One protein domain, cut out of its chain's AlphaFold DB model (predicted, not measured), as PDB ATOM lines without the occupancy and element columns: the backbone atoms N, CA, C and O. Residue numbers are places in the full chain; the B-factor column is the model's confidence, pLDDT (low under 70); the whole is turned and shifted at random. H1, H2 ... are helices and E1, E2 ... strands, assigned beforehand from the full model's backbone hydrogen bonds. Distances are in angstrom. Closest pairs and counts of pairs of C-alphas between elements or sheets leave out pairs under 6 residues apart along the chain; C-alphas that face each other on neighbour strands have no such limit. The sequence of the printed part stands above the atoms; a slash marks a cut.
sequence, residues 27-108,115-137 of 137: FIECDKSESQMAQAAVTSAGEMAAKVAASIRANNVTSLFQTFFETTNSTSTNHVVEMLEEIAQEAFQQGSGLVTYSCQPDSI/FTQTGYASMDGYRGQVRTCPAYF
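This is residues 27 to 108 and 115 to 137 of the 137 residues of the protein "Aspzincin_M35 domain-containing protein" of Aspergillus arachidicola (UniProt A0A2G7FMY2). A small three-stranded sheet, E1, E3 and E2, stands at one end of a pair of long helices, H1 and H3, which lie side by side and run opposite ways; the short helix H2 sits at the other end of the pair, in the turn between them. The sheet is beside the first part of H1, and H3 leads back toward it. The printed part has 105 residues with three named helices and then three named strands, in the order H1 H2 H3 E1 E2 E3; the sheet, in the order E1 E3 E2, is mixed, and the class is mixed, helices and strands. The whole is only just loose, close to compact, with a radius of gyration of the C-alphas of 15.6 A and spans of 42 by 33 by 28 A.

Begin at the sheet, with its inner strand E3, residues 128 to 132. On it the edge strand E1, residues 99 to 102, is a parallel neighbour at 24 degrees; look for N 102 and O 130, 2.8 A apart, within hydrogen-bond range. The other edge strand, E2, residues 119 to 123, is antiparallel to E3 at 165 degrees and forms a hairpin with it; N 129 and O 122 are 2.8 A apart. Residues 27 to 28 pair parallel with residues 101 to 102 of E1. Moving outward, H1, residues 32 to 57, only grazes the sheet with its residues 34 to 42. H3, residues 74 to 92, is not on the sheet. H1 and H3 touch, at a shallow tilt of 30 degrees, opposite ways; their closest C-alphas, those of Gly 46 and Ala 88, are 4.0 A apart. H2, residues 63 to 69, is near H3, with 6 pairs of C-alphas within 10 A, and is apart from H1. In H1, H2 and H3 every O i to N i+4 pair is within hydrogen-bond range.

Find C-alpha 128 at (164.299, 158.210, 174.612); from there E3 runs 13.2 A to C-alpha 132. E2 measures 14.0 A and E1 10.1 A. Find C-alpha 32 at (163.992, 161.772, 196.204); H1 runs 37.4 A from it to C-alpha 57 at (145.291, 175.846, 167.082). H3 runs 26.7 A, and H2 10.1 A.

The two C-alphas farthest apart, those of Asn 59 and Ser 107, are 45.0 A apart. Residues 109 to 114 are not printed, and C-alphas 108 and 115 are 16.3 A apart across this cut, which lies in the link from E1 to E2. Of the links printed whole, none is long. The mean pLDDT of the printed part is 91.0; look at residue 95 for the one value under 70.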
ATOM      1  N   PHE A  27     162.000 157.694 186.343       85.44
ATOM      2  CA  PHE A  27     163.215 158.332 186.850       85.44
ATOM      3  C   PHE A  27     164.152 157.258 187.403       85.44
ATOM      4  O   PHE A  27     163.726 156.432 188.213       85.44
ATOM      5  N   ILE A  28     165.404 157.257 186.955       89.75
ATOM      6  CA  ILE A  28     166.449 156.322 187.387       89.75
ATOM      7  C   ILE A  28     167.639 157.095 187.947       89.75
ATOM      8  O   ILE A  28     167.871 158.235 187.566       89.75
ATOM      9  N   GLU A  29     168.390 156.478 188.861       89.81
ATOM     10  CA  GLU A  29     169.613 157.080 189.427       89.81
ATOM     11  C   GLU A  29     169.375 158.465 190.059       89.81
ATOM     12  O   GLU A  29     170.267 159.303 190.107       89.81
ATOM     13  N   CYS A  30     168.155 158.684 190.547       91.31
ATOM     14  CA  CYS A  30     167.713 159.909 191.191       91.31
ATOM     15  C   CYS A  30     167.497 159.668 192.678       91.31
ATOM     16  O   CYS A  30     166.846 158.691 193.071       91.31
ATOM     17  N   ASP A  31     167.945 160.600 193.510       92.62
ATOM     18  CA  ASP A  31     167.426 160.699 194.862       92.62
ATOM     19  C   ASP A  31     165.977 161.233 194.866       92.62
ATOM     20  O   ASP A  31     165.359 161.524 193.832       92.62
ATOM     21  N   LYS A  32     165.380 161.323 196.057       90.88
ATOM     22  CA  LYS A  32     163.992 161.772 196.204       90.88
ATOM     23  C   LYS A  32     163.797 163.229 195.767       90.88
ATOM     24  O   LYS A  32     162.756 163.541 195.195       90.88
ATOM     25  N   SER A  33     164.746 164.107 196.078       93.12
ATOM     26  CA  SER A  33     164.686 165.530 195.745       93.12
ATOM     27  C   SER A  33     164.860 165.735 194.242       93.12
ATOM     28  O   SER A  33     164.045 166.410 193.616       93.12
ATOM     29  N   GLU A  34     165.854 165.079 193.646       93.06
ATOM     30  CA  GLU A  34     166.114 165.098 192.205       93.06
ATOM     31  C   GLU A  34     164.907 164.576 191.417       93.06
ATOM     32  O   GLU A  34     164.428 165.246 190.503       93.06
ATOM     33  N   SER A  35     164.327 163.443 191.837       90.81
ATOM     34  CA  SER A  35     163.108 162.888 191.229       90.81
ATOM     35  C   SER A  35     161.937 163.877 191.270       90.81
ATOM     36  O   SER A  35     161.180 163.994 190.308       90.81
ATOM     37  N   GLN A  36     161.765 164.597 192.384       91.38
ATOM     38  CA  GLN A  36     160.698 165.592 192.529       91.38
ATOM     39  C   GLN A  36     160.923 166.805 191.626       91.38
ATOM     40  O   GLN A  36     159.978 167.256 190.977       91.38
ATOM     41  N   MET A  37     162.156 167.311 191.558       91.75
ATOM     42  CA  MET A  37     162.508 168.432 190.687       91.75
ATOM     43  C   MET A  37     162.364 168.058 189.212       91.75
ATOM     44  O   MET A  37     161.722 168.792 188.461       91.75
ATOM     45  N   ALA A  38     162.868 166.890 188.808       91.31
ATOM     46  CA  ALA A  38     162.745 166.393 187.444       91.31
ATOM     47  C   ALA A  38     161.274 166.155 187.061       91.31
ATOM     48  O   ALA A  38     160.834 166.597 186.001       91.31
ATOM     49  N   GLN A  39     160.467 165.556 187.945       91.19
ATOM     50  CA  GLN A  39     159.025 165.399 187.726       91.19
ATOM     51  C   GLN A  39     158.319 166.752 187.569       91.19
ATOM     52  O   GLN A  39     157.492 166.910 186.670       91.19
ATOM     53  N   ALA A  40     158.630 167.737 188.414       91.94
ATOM     54  CA  ALA A  40     158.049 169.074 188.311       91.94
ATOM     55  C   ALA A  40     158.444 169.763 186.994       91.94
ATOM     56  O   ALA A  40     157.590 170.345 186.323       91.94
ATOM     57  N   ALA A  41     159.709 169.643 186.588       92.94
ATOM     58  CA  ALA A  41     160.212 170.198 185.339       92.94
ATOM     59  C   ALA A  41     159.544 169.561 184.112       92.94
ATOM     60  O   ALA A  41     159.098 170.283 183.222       92.94
ATOM     61  N   VAL A  42     159.403 168.230 184.083       92.25
ATOM     62  CA  VAL A  42     158.705 167.521 182.999       92.25
ATOM     63  C   VAL A  42     157.232 167.920 182.937       92.25
ATOM     64  O   VAL A  42     156.721 168.207 181.858       92.25
ATOM     65  N   THR A  43     156.565 168.014 184.089       92.94
ATOM     66  CA  THR A  43     155.158 168.447 184.160       92.94
ATOM     67  C   THR A  43     155.000 169.856 183.589       92.94
ATOM     68  O   THR A  43     154.168 170.079 182.715       92.94
ATOM     69  N   SER A  44     155.856 170.787 184.019       95.44
ATOM     70  CA  SER A  44     155.872 172.165 183.521       95.44
ATOM     71  C   SER A  44     156.132 172.224 182.012       95.44
ATOM     72  O   SER A  44     155.441 172.939 181.288       95.44
ATOM     73  N   ALA A  45     157.076 171.426 181.503       94.56
ATOM     74  CA  ALA A  45     157.343 171.329 180.071       94.56
ATOM     75  C   ALA A  45     156.116 170.840 179.285       94.56
ATOM     76  O   ALA A  45     155.776 171.436 178.261       94.56
ATOM     77  N   GLY A  46     155.414 169.822 179.791       95.12
ATOM     78  CA  GLY A  46     154.175 169.324 179.194       95.12
ATOM     79  C   GLY A  46     153.060 170.370 179.175       95.12
ATOM     80  O   GLY A  46     152.408 170.568 178.149       95.12
ATOM     81  N   GLU A  47     152.872 171.101 180.276       96.50
ATOM     82  CA  GLU A  47     151.877 172.178 180.374       96.50
ATOM     83  C   GLU A  47     152.189 173.330 179.412       96.50
ATOM     84  O   GLU A  47     151.293 173.839 178.730       96.50
ATOM     85  N   MET A  48     153.461 173.728 179.320       96.06
ATOM     86  CA  MET A  48     153.911 174.748 178.375       96.06
ATOM     87  C   MET A  48     153.670 174.306 176.931       96.06
ATOM     88  O   MET A  48     153.104 175.077 176.153       96.06
ATOM     89  N   ALA A  49     154.039 173.073 176.580       96.75
ATOM     90  CA  ALA A  49     153.846 172.539 175.238       96.75
ATOM     91  C   ALA A  49     152.357 172.493 174.856       96.75
ATOM     92  O   ALA A  49     151.973 173.041 173.819       96.75
ATOM     93  N   ALA A  50     151.501 171.973 175.743       96.31
ATOM     94  CA  ALA A  50     150.053 171.941 175.541       96.31
ATOM     95  C   ALA A  50     149.462 173.346 175.346       96.31
ATOM     96  O   ALA A  50     148.628 173.566 174.466       96.31
ATOM     97  N   LYS A  51     149.910 174.324 176.142       95.31
ATOM     98  CA  LYS A  51     149.435 175.709 176.050       95.31
ATOM     99  C   LYS A  51     149.834 176.369 174.732       95.31
ATOM    100  O   LYS A  51     149.018 177.077 174.139       95.31
ATOM    101  N   VAL A  52     151.068 176.157 174.271       93.12
ATOM    102  CA  VAL A  52     151.533 176.707 172.989       93.12
ATOM    103  C   VAL A  52     150.778 176.056 171.830       93.12
ATOM    104  O   VAL A  52     150.255 176.782 170.984       93.12
ATOM    105  N   ALA A  53     150.628 174.728 171.834       95.06
ATOM    106  CA  ALA A  53     149.835 174.007 170.840       95.06
ATOM    107  C   ALA A  53     148.394 174.541 170.766       95.06
ATOM    108  O   ALA A  53     147.933 174.944 169.697       95.06
ATOM    109  N   ALA A  54     147.710 174.651 171.910       94.62
ATOM    110  CA  ALA A  54     146.350 175.180 171.980       94.62
ATOM    111  C   ALA A  54     146.250 176.632 171.475       94.62
ATOM    112  O   ALA A  54     145.310 176.968 170.753       94.62
ATOM    113  N   SER A  55     147.227 177.488 171.805       92.56
ATOM    114  CA  SER A  55     147.277 178.872 171.314       92.56
ATOM    115  C   SER A  55     147.368 178.921 169.789       92.56
ATOM    116  O   SER A  55     146.626 179.663 169.146       92.56
ATOM    117  N   ILE A  56     148.240 178.108 169.194       91.38
ATOM    118  CA  ILE A  56     148.409 178.066 167.740       91.38
ATOM    119  C   ILE A  56     147.148 177.509 167.061       91.38
ATOM    120  O   ILE A  56     146.671 178.110 166.099       91.38
ATOM    121  N   ARG A  57     146.556 176.425 167.586       91.81
ATOM    122  CA  ARG A  57     145.291 175.846 167.082       91.81
ATOM    123  C   ARG A  57     144.134 176.849 167.115       91.81
ATOM    124  O   ARG A  57     143.288 176.836 166.226       91.81
ATOM    125  N   ALA A  58     144.115 177.746 168.100       92.19
ATOM    126  CA  ALA A  58     143.158 178.848 168.195       92.19
ATOM    127  C   ALA A  58     143.471 180.026 167.243       92.19
ATOM    128  O   ALA A  58     142.907 181.107 167.400       92.19
ATOM    129  N   ASN A  59     144.366 179.835 166.264       85.56
ATOM    130  CA  ASN A  59     144.877 180.849 165.339       85.56
ATOM    131  C   ASN A  59     145.569 182.035 166.030       85.56
ATOM    132  O   ASN A  59     145.682 183.117 165.454       85.56
ATOM    133  N   ASN A  60     146.073 181.838 167.248       84.94
ATOM    134  CA  ASN A  60     146.813 182.848 167.995       84.94
ATOM    135  C   ASN A  60     148.326 182.620 167.849       84.94
ATOM    136  O   ASN A  60     149.047 182.406 168.829       84.94
ATOM    137  N   VAL A  61     148.795 182.610 166.596       81.31
ATOM    138  CA  VAL A  61     150.226 182.556 166.266       81.31
ATOM    139  C   VAL A  61     150.828 183.927 166.544       81.31
ATOM    140  O   VAL A  61     150.461 184.923 165.924       81.31
ATOM    141  N   THR A  62     151.751 183.982 167.498       83.44
ATOM    142  CA  THR A  62     152.358 185.237 167.943       83.44
ATOM    143  C   THR A  62     153.576 185.602 167.094       83.44
ATOM    144  O   THR A  62     154.202 184.745 166.470       83.44
ATOM    145  N   SER A  63     153.974 186.876 167.124       87.69
ATOM    146  CA  SER A  63     155.269 187.306 166.576       87.69
ATOM    147  C   SER A  63     156.437 186.551 167.216       87.69
ATOM    148  O   SER A  63     157.404 186.235 166.536       87.69
ATOM    149  N   LEU A  64     156.311 186.186 168.497       87.38
ATOM    150  CA  LEU A  64     157.302 185.389 169.213       87.38
ATOM    151  C   LEU A  64     157.474 183.991 168.599       87.38
ATOM    152  O   LEU A  64     158.602 183.543 168.430       87.38
ATOM    153  N   PHE A  65     156.380 183.323 168.215       89.50
ATOM    154  CA  PHE A  65     156.457 182.044 167.500       89.50
ATOM    155  C   PHE A  65     157.246 182.189 166.194       89.50
ATOM    156  O   PHE A  65     158.155 181.409 165.925       89.50
ATOM    157  N   GLN A  66     156.947 183.228 165.412       90.00
ATOM    158  CA  GLN A  66     157.644 183.500 164.153       90.00
ATOM    159  C   GLN A  66     159.124 183.839 164.373       90.00
ATOM    160  O   GLN A  66     159.949 183.470 163.550       90.00
ATOM    161  N   THR A  67     159.480 184.491 165.483       92.88
ATOM    162  CA  THR A  67     160.883 184.739 165.851       92.88
ATOM    163  C   THR A  67     161.649 183.449 166.134       92.88
ATOM    164  O   THR A  67     162.819 183.366 165.785       92.88
ATOM    165  N   PHE A  68     161.020 182.446 166.751       92.25
ATOM    166  CA  PHE A  68     161.696 181.186 167.081       92.25
ATOM    167  C   PHE A  68     161.725 180.181 165.930       92.25
ATOM    168  O   PHE A  68     162.722 179.489 165.753       92.25
ATOM    169  N   PHE A  69     160.631 180.072 165.177       92.19
ATOM    170  CA  PHE A  69     160.478 179.053 164.134       92.19
ATOM    171  C   PHE A  69     160.667 179.598 162.717       92.19
ATOM    172  O   PHE A  69     160.599 178.828 161.761       92.19
ATOM    173  N   GLU A  70     160.863 180.913 162.576       93.56
ATOM    174  CA  GLU A  70     161.141 181.610 161.312       93.56
ATOM    175  C   GLU A  70     160.162 181.253 160.181       93.56
ATOM    176  O   GLU A  70     160.508 181.210 159.001       93.56
ATOM    177  N   THR A  71     158.902 180.989 160.537       89.06
ATOM    178  CA  THR A  71     157.882 180.537 159.592       89.06
ATOM    179  C   THR A  71     156.525 181.172 159.855       89.06
ATOM    180  O   THR A  71     156.125 181.418 160.992       89.06
ATOM    181  N   THR A  72     155.799 181.408 158.767       87.12
ATOM    182  CA  THR A  72     154.384 181.803 158.753       87.12
ATOM    183  C   THR A  72     153.528 180.811 157.961       87.12
ATOM    184  O   THR A  72     152.319 180.990 157.830       87.12
ATOM    185  N   ASN A  73     154.150 179.758 157.418       91.44
ATOM    186  CA  ASN A  73     153.475 178.744 156.622       91.44
ATOM    187  C   ASN A  73     152.675 177.806 157.540       91.44
ATOM    188  O   ASN A  73     153.190 177.324 158.554       91.44
ATOM    189  N   SER A  74     151.426 177.523 157.167       90.81
ATOM    190  CA  SER A  74     150.521 176.661 157.934       90.81
ATOM    191  C   SER A  74     151.026 175.226 158.075       90.81
ATOM    192  O   SER A  74     150.872 174.655 159.144       90.81
ATOM    193  N   THR A  75     151.678 174.648 157.064       94.12
ATOM    194  CA  THR A  75     152.278 173.307 157.131       94.12
ATOM    195  C   THR A  75     153.369 173.241 158.196       94.12
ATOM    196  O   THR A  75     153.323 172.371 159.060       94.12
ATOM    197  N   SER A  76     154.326 174.175 158.183       94.62
ATOM    198  CA  SER A  76     155.395 174.216 159.193       94.62
ATOM    199  C   SER A  76     154.840 174.505 160.585       94.62
ATOM    200  O   SER A  76     155.257 173.892 161.560       94.62
ATOM    201  N   THR A  77     153.867 175.413 160.668       94.06
ATOM    202  CA  THR A  77     153.202 175.759 161.928       94.06
ATOM    203  C   THR A  77     152.469 174.550 162.512       94.06
ATOM    204  O   THR A  77     152.639 174.249 163.689       94.06
ATOM    205  N   ASN A  78     151.715 173.815 161.690       93.62
ATOM    206  CA  ASN A  78     151.020 172.596 162.104       93.62
ATOM    207  C   ASN A  78     151.999 171.511 162.548       93.62
ATOM    208  O   ASN A  78     151.760 170.875 163.565       93.62
ATOM    209  N   HIS A  79     153.125 171.351 161.851       95.31
ATOM    210  CA  HIS A  79     154.142 170.381 162.247       95.31
ATOM    211  C   HIS A  79     154.729 170.687 163.637       95.31
ATOM    212  O   HIS A  79     154.902 169.787 164.454       95.31
ATOM    213  N   VAL A  80     154.981 171.964 163.951       95.00
ATOM    214  CA  VAL A  80     155.412 172.368 165.302       95.00
ATOM    215  C   VAL A  80     154.335 172.072 166.344       95.00
ATOM    216  O   VAL A  80     154.652 171.606 167.434       95.00
ATOM    217  N   VAL A  81     153.064 172.316 166.021       94.88
ATOM    218  CA  VAL A  81     151.945 171.999 166.918       94.88
ATOM    219  C   VAL A  81     151.856 170.507 167.205       94.88
ATOM    220  O   VAL A  81     151.722 170.145 168.368       94.88
ATOM    221  N   GLU A  82     151.969 169.661 166.184       96.75
ATOM    222  CA  GLU A  82     151.968 168.202 166.339       96.75
ATOM    223  C   GLU A  82     153.092 167.755 167.283       96.75
ATOM    224  O   GLU A  82     152.834 167.041 168.249       96.75
ATOM    225  N   MET A  83     154.313 168.274 167.102       96.19
ATOM    226  CA  MET A  83     155.429 167.984 168.010       96.19
ATOM    227  C   MET A  83     155.166 168.453 169.450       96.19
ATOM    228  O   MET A  83     155.509 167.759 170.404       96.19
ATOM    229  N   LEU A  84     154.552 169.624 169.644       96.50
ATOM    230  CA  LEU A  84     154.204 170.124 170.980       96.50
ATOM    231  C   LEU A  84     153.101 169.287 171.647       96.50
ATOM    232  O   LEU A  84     153.140 169.079 172.859       96.50
ATOM    233  N   GLU A  85     152.133 168.798 170.872       96.38
ATOM    234  CA  GLU A  85     151.090 167.881 171.343       96.38
ATOM    235  C   GLU A  85     151.703 166.536 171.771       96.38
ATOM    236  O   GLU A  85     151.380 166.043 172.853       96.38
ATOM    237  N   GLU A  86     152.652 165.995 170.999       94.62
ATOM    238  CA  GLU A  86     153.403 164.781 171.353       94.62
ATOM    239  C   GLU A  86     154.247 164.967 172.623       94.62
ATOM    240  O   GLU A  86     154.213 164.115 173.513       94.62
ATOM    241  N   ILE A  87     154.950 166.099 172.761       94.00
ATOM    242  CA  ILE A  87     155.719 166.432 173.974       94.00
ATOM    243  C   ILE A  87     154.799 166.504 175.195       94.00
ATOM    244  O   ILE A  87     155.117 165.944 176.246       94.00
ATOM    245  N   ALA A  88     153.655 167.182 175.072       94.88
ATOM    246  CA  ALA A  88     152.682 167.275 176.152       94.88
ATOM    247  C   ALA A  88     152.140 165.896 176.534       94.88
ATOM    248  O   ALA A  88     152.068 165.561 177.716       94.88
ATOM    249  N   GLN A  89     151.790 165.079 175.540       92.69
ATOM    250  CA  GLN A  89     151.303 163.727 175.771       92.69
ATOM    251  C   GLN A  89     152.346 162.880 176.499       92.69
ATOM    252  O   GLN A  89     152.001 162.244 177.494       92.69
ATOM    253  N   GLU A  90     153.602 162.900 176.047       91.06
ATOM    254  CA  GLU A  90     154.706 162.166 176.667       91.06
ATOM    255  C   GLU A  90     154.928 162.588 178.124       91.06
ATOM    256  O   GLU A  90     154.987 161.739 179.013       91.06
ATOM    257  N   ALA A  91     154.957 163.896 178.392       91.69
ATOM    258  CA  ALA A  91     155.159 164.448 179.731       91.69
ATOM    259  C   ALA A  91     154.060 164.055 180.737       91.69
ATOM    260  O   ALA A  91     154.320 163.993 181.940       91.69
ATOM    261  N   PHE A  92     152.838 163.794 180.259       88.69
ATOM    262  CA  PHE A  92     151.690 163.436 181.097       88.69
ATOM    263  C   PHE A  92     151.366 161.942 181.131       88.69
ATOM    264  O   PHE A  92     150.473 161.543 181.895       88.69
ATOM    265  N   GLN A  93     152.079 161.105 180.367       81.06
ATOM    266  CA  GLN A  93     151.972 159.650 180.506       81.06
ATOM    267  C   GLN A  93     152.228 159.249 181.963       81.06
ATOM    268  O   GLN A  93     152.835 159.999 182.702       81.06
ATOM    269  N   GLN A  94     151.691 158.131 182.451       72.00
ATOM    270  CA  GLN A  94     151.778 157.765 183.880       72.00
ATOM    271  C   GLN A  94     152.741 156.599 184.081       72.00
ATOM    272  O   GLN A  94     152.326 155.485 184.389       72.00
ATOM    273  N   GLY A  95     154.023 156.839 183.810       66.81
ATOM    274  CA  GLY A  95     155.079 155.825 183.831       66.81
ATOM    275  C   GLY A  95     155.069 154.897 182.612       66.81
ATOM    276  O   GLY A  95     155.854 153.957 182.556       66.81
ATOM    277  N   SER A  96     154.196 155.157 181.634       73.88
ATOM    278  CA  SER A  96     154.092 154.420 180.367       73.88
ATOM    279  C   SER A  96     154.814 155.097 179.199       73.88
ATOM    280  O   SER A  96     154.776 154.569 178.090       73.88
ATOM    281  N   GLY A  97     155.440 156.250 179.455       80.56
ATOM    282  CA  GLY A  97     156.165 157.027 178.457       80.56
ATOM    283  C   GLY A  97     157.314 156.257 177.806       80.56
ATOM    284  O   GLY A  97     157.859 155.288 178.352       80.56
ATOM    285  N   LEU A  98     157.681 156.696 176.607       88.50
ATOM    286  CA  LEU A  98     158.827 156.185 175.861       88.50
ATOM    287  C   LEU A  98     160.157 156.760 176.363       88.50
ATOM    288  O   LEU A  98     161.211 156.203 176.046       88.50
ATOM    289  N   VAL A  99     160.122 157.837 177.150       91.25
ATOM    290  CA  VAL A  99     161.304 158.530 177.662       91.25
ATOM    291  C   VAL A  99     161.594 158.130 179.109       91.25
ATOM    292  O   VAL A  99     160.720 158.121 179.972       91.25
ATOM    293  N   THR A 100     162.853 157.796 179.386       91.44
ATOM    294  CA  THR A 100     163.382 157.599 180.746       91.44
ATOM    295  C   THR A 100     164.342 158.728 181.091       91.44
ATOM    296  O   THR A 100     165.129 159.143 180.243       91.44
ATOM    297  N   TYR A 101     164.290 159.215 182.329       91.44
ATOM    298  CA  TYR A 101     165.142 160.296 182.821       91.44
ATOM    299  C   TYR A 101     166.111 159.745 183.868       91.44
ATOM    300  O   TYR A 101     165.674 159.185 184.870       91.44
ATOM    301  N   SER A 102     167.413 159.903 183.645       93.44
ATOM    302  CA  SER A 102     168.449 159.661 184.650       93.44
ATOM    303  C   SER A 102     168.897 160.973 185.282       93.44
ATOM    304  O   SER A 102     169.137 161.948 184.561       93.44
ATOM    305  N   CYS A 103     169.037 160.984 186.611       93.62
ATOM    306  CA  CYS A 103     169.578 162.127 187.344       93.62
ATOM    307  C   CYS A 103     171.113 162.170 187.383       93.62
ATOM    308  O   CYS A 103     171.694 163.083 187.969       93.62
ATOM    309  N   GLN A 104     171.779 161.209 186.738       90.88
ATOM    310  CA  GLN A 104     173.227 161.167 186.611       90.88
ATOM    311  C   GLN A 104     173.636 161.259 185.137       90.88
ATOM    312  O   GLN A 104     172.989 160.678 184.258       90.88
ATOM    313  N   PRO A 105     174.739 161.957 184.824       87.94
ATOM    314  CA  PRO A 105     175.403 161.722 183.559       87.94
ATOM    315  C   PRO A 105     176.048 160.330 183.630       87.94
ATOM    316  O   PRO A 105     176.674 160.013 184.636       87.94
ATOM    317  N   ASP A 106     175.915 159.501 182.587       85.69
ATOM    318  CA  ASP A 106     176.687 158.249 182.490       85.69
ATOM    319  C   ASP A 106     178.216 158.525 182.439       85.69
ATOM    320  O   ASP A 106     178.812 159.203 183.264       85.69
ATOM    321  N   SER A 107     178.924 158.032 181.422       83.06
ATOM    322  CA  SER A 107     180.367 158.215 181.277       83.06
ATOM    323  C   SER A 107     180.759 159.550 180.628       83.06
ATOM    324  O   SER A 107     181.915 159.716 180.240       83.06
ATOM    325  N   ILE A 108     179.814 160.477 180.431       85.94
ATOM    326  CA  ILE A 108     180.072 161.769 179.781       85.94
ATOM    327  C   ILE A 108     180.396 162.824 180.835       85.94
ATOM    328  O   ILE A 108     179.622 163.059 181.758       85.94
ATOM    329  N   PHE A 115     178.410 178.510 178.470       85.69
ATOM    330  CA  PHE A 115     177.173 177.745 178.554       85.69
ATOM    331  C   PHE A 115     177.425 176.530 179.441       85.69
ATOM    332  O   PHE A 115     178.425 175.829 179.273       85.69
ATOM    333  N   THR A 116     176.534 176.307 180.401       92.44
ATOM    334  CA  THR A 116     176.598 175.142 181.283       92.44
ATOM    335  C   THR A 116     175.632 174.093 180.769       92.44
ATOM    336  O   THR A 116     174.446 174.370 180.591       92.44
ATOM    337  N   GLN A 117     176.146 172.897 180.505       93.69
ATOM    338  CA  GLN A 117     175.327 171.782 180.072       93.69
ATOM    339  C   GLN A 117     174.465 171.301 181.241       93.69
ATOM    340  O   GLN A 117     174.984 170.905 182.283       93.69
ATOM    341  N   THR A 118     173.148 171.313 181.056       94.50
ATOM    342  CA  THR A 118     172.180 170.815 182.046       94.50
ATOM    343  C   THR A 118     171.766 169.372 181.773       94.50
ATOM    344  O   THR A 118     171.237 168.700 182.648       94.50
ATOM    345  N   GLY A 119     172.055 168.839 180.592       94.12
ATOM    346  CA  GLY A 119     171.820 167.438 180.285       94.12
ATOM    347  C   GLY A 119     172.084 167.113 178.826       94.12
ATOM    348  O   GLY A 119     172.600 167.932 178.059       94.12
ATOM    349  N   TYR A 120     171.740 165.894 178.452       93.56
ATOM    350  CA  TYR A 120     171.730 165.432 177.073       93.56
ATOM    351  C   TYR A 120     170.667 164.354 176.899       93.56
ATOM    352  O   TYR A 120     170.208 163.750 177.870       93.56
ATOM    353  N   ALA A 121     170.268 164.130 175.653       93.50
ATOM    354  CA  ALA A 121     169.311 163.100 175.308       93.50
ATOM    355  C   ALA A 121     169.846 162.223 174.178       93.50
ATOM    356  O   ALA A 121     170.585 162.688 173.308       93.50
ATOM    357  N   SER A 122     169.459 160.956 174.190       92.75
ATOM    358  CA  SER A 122     169.692 160.006 173.107       92.75
ATOM    359  C   SER A 122     168.421 159.210 172.828       92.75
ATOM    360  O   SER A 122     167.511 159.150 173.657       92.75
ATOM    361  N   MET A 123     168.348 158.611 171.642       92.25
ATOM    362  CA  MET A 123     167.279 157.687 171.277       92.25
ATOM    363  C   MET A 123     167.867 156.459 170.588       92.25
ATOM    364  O   MET A 123     168.835 156.574 169.838       92.25
ATOM    365  N   ASP A 124     167.267 155.295 170.816       88.25
ATOM    366  CA  ASP A 124     167.618 154.040 170.130       88.25
ATOM    367  C   ASP A 124     166.811 153.820 168.832       88.25
ATOM    368  O   ASP A 124     166.850 152.747 168.234       88.25
ATOM    369  N   GLY A 125     166.075 154.848 168.398       86.44
ATOM    370  CA  GLY A 125     165.108 154.794 167.301       86.44
ATOM    371  C   GLY A 125     163.663 154.562 167.755       86.44
ATOM    372  O   GLY A 125     162.757 154.704 166.938       86.44
ATOM    373  N   TYR A 126     163.429 154.250 169.037       86.69
ATOM    374  CA  TYR A 126     162.085 154.081 169.598       86.69
ATOM    375  C   TYR A 126     161.920 154.688 171.001       86.69
ATOM    376  O   TYR A 126     160.947 155.397 171.251       86.69
ATOM    377  N   ARG A 127     162.855 154.436 171.921       89.50
ATOM    378  CA  ARG A 127     162.844 154.953 173.297       89.50
ATOM    379  C   ARG A 127     163.838 156.092 173.455       89.50
ATOM    380  O   ARG A 127     164.947 156.048 172.921       89.50
ATOM    381  N   GLY A 128     163.442 157.091 174.236       91.44
ATOM    382  CA  GLY A 128     164.299 158.210 174.612       91.44
ATOM    383  C   GLY A 128     164.977 157.974 175.959       91.44
ATOM    384  O   GLY A 128     164.381 157.426 176.887       91.44
ATOM    385  N   GLN A 129     166.214 158.437 176.090       92.31
ATOM    386  CA  GLN A 129     166.887 158.583 177.375       92.31
ATOM    387  C   GLN A 129     167.335 160.026 177.536       92.31
ATOM    388  O   GLN A 129     168.078 160.537 176.701       92.31
ATOM    389  N   VAL A 130     166.903 160.664 178.616       93.69
ATOM    390  CA  VAL A 130     167.388 161.971 179.058       93.69
ATOM    391  C   VAL A 130     168.298 161.744 180.252       93.69
ATOM    392  O   VAL A 130     167.951 160.991 181.154       93.69
ATOM    393  N   ARG A 131     169.462 162.385 180.268       94.69
ATOM    394  CA  ARG A 131     170.427 162.307 181.367       94.69
ATOM    395  C   ARG A 131     170.773 163.712 181.797       94.69
ATOM    396  O   ARG A 131     171.187 164.528 180.967       94.69
ATOM    397  N   THR A 132     170.566 164.012 183.068       94.38
ATOM    398  CA  THR A 132     170.839 165.341 183.602       94.38
ATOM    399  C   THR A 132     172.286 165.453 184.046       94.38
ATOM    400  O   THR A 132     172.892 164.513 184.552       94.38
ATOM    401  N   CYS A 133     172.838 166.642 183.872       94.44
ATOM    402  CA  CYS A 133     174.101 167.035 184.471       94.44
ATOM    403  C   CYS A 133     173.853 167.634 185.863       94.44
ATOM    404  O   CYS A 133     172.745 168.106 186.112       94.44
ATOM    405  N   PRO A 134     174.873 167.727 186.739       91.50
ATOM    406  CA  PRO A 134     174.708 168.321 188.068       91.50
ATOM    407  C   PRO A 134     174.087 169.723 188.054       91.50
ATOM    408  O   PRO A 134     173.327 170.062 188.944       91.50
ATOM    409  N   ALA A 135     174.354 170.516 187.011       92.81
ATOM    410  CA  ALA A 135     173.806 171.863 186.849       92.81
ATOM    411  C   ALA A 135     172.301 171.922 186.511       92.81
ATOM    412  O   ALA A 135     171.765 173.011 186.313       92.81
ATOM    413  N   TYR A 136     171.635 170.778 186.353       92.56
ATOM    414  CA  TYR A 136     170.184 170.715 186.179       92.56
ATOM    415  C   TYR A 136     169.423 171.005 187.480       92.56
ATOM    416  O   TYR A 136     168.304 171.516 187.426       92.56
ATOM    417  N   PHE A 137     170.025 170.655 188.618       89.81
ATOM    418  CA  PHE A 137     169.459 170.750 189.963       89.81
ATOM    419  C   PHE A 137     170.050 171.942 190.721       89.81
ATOM    420  O   PHE A 137     169.306 172.531 191.537       89.81
TER     421      PHE A 137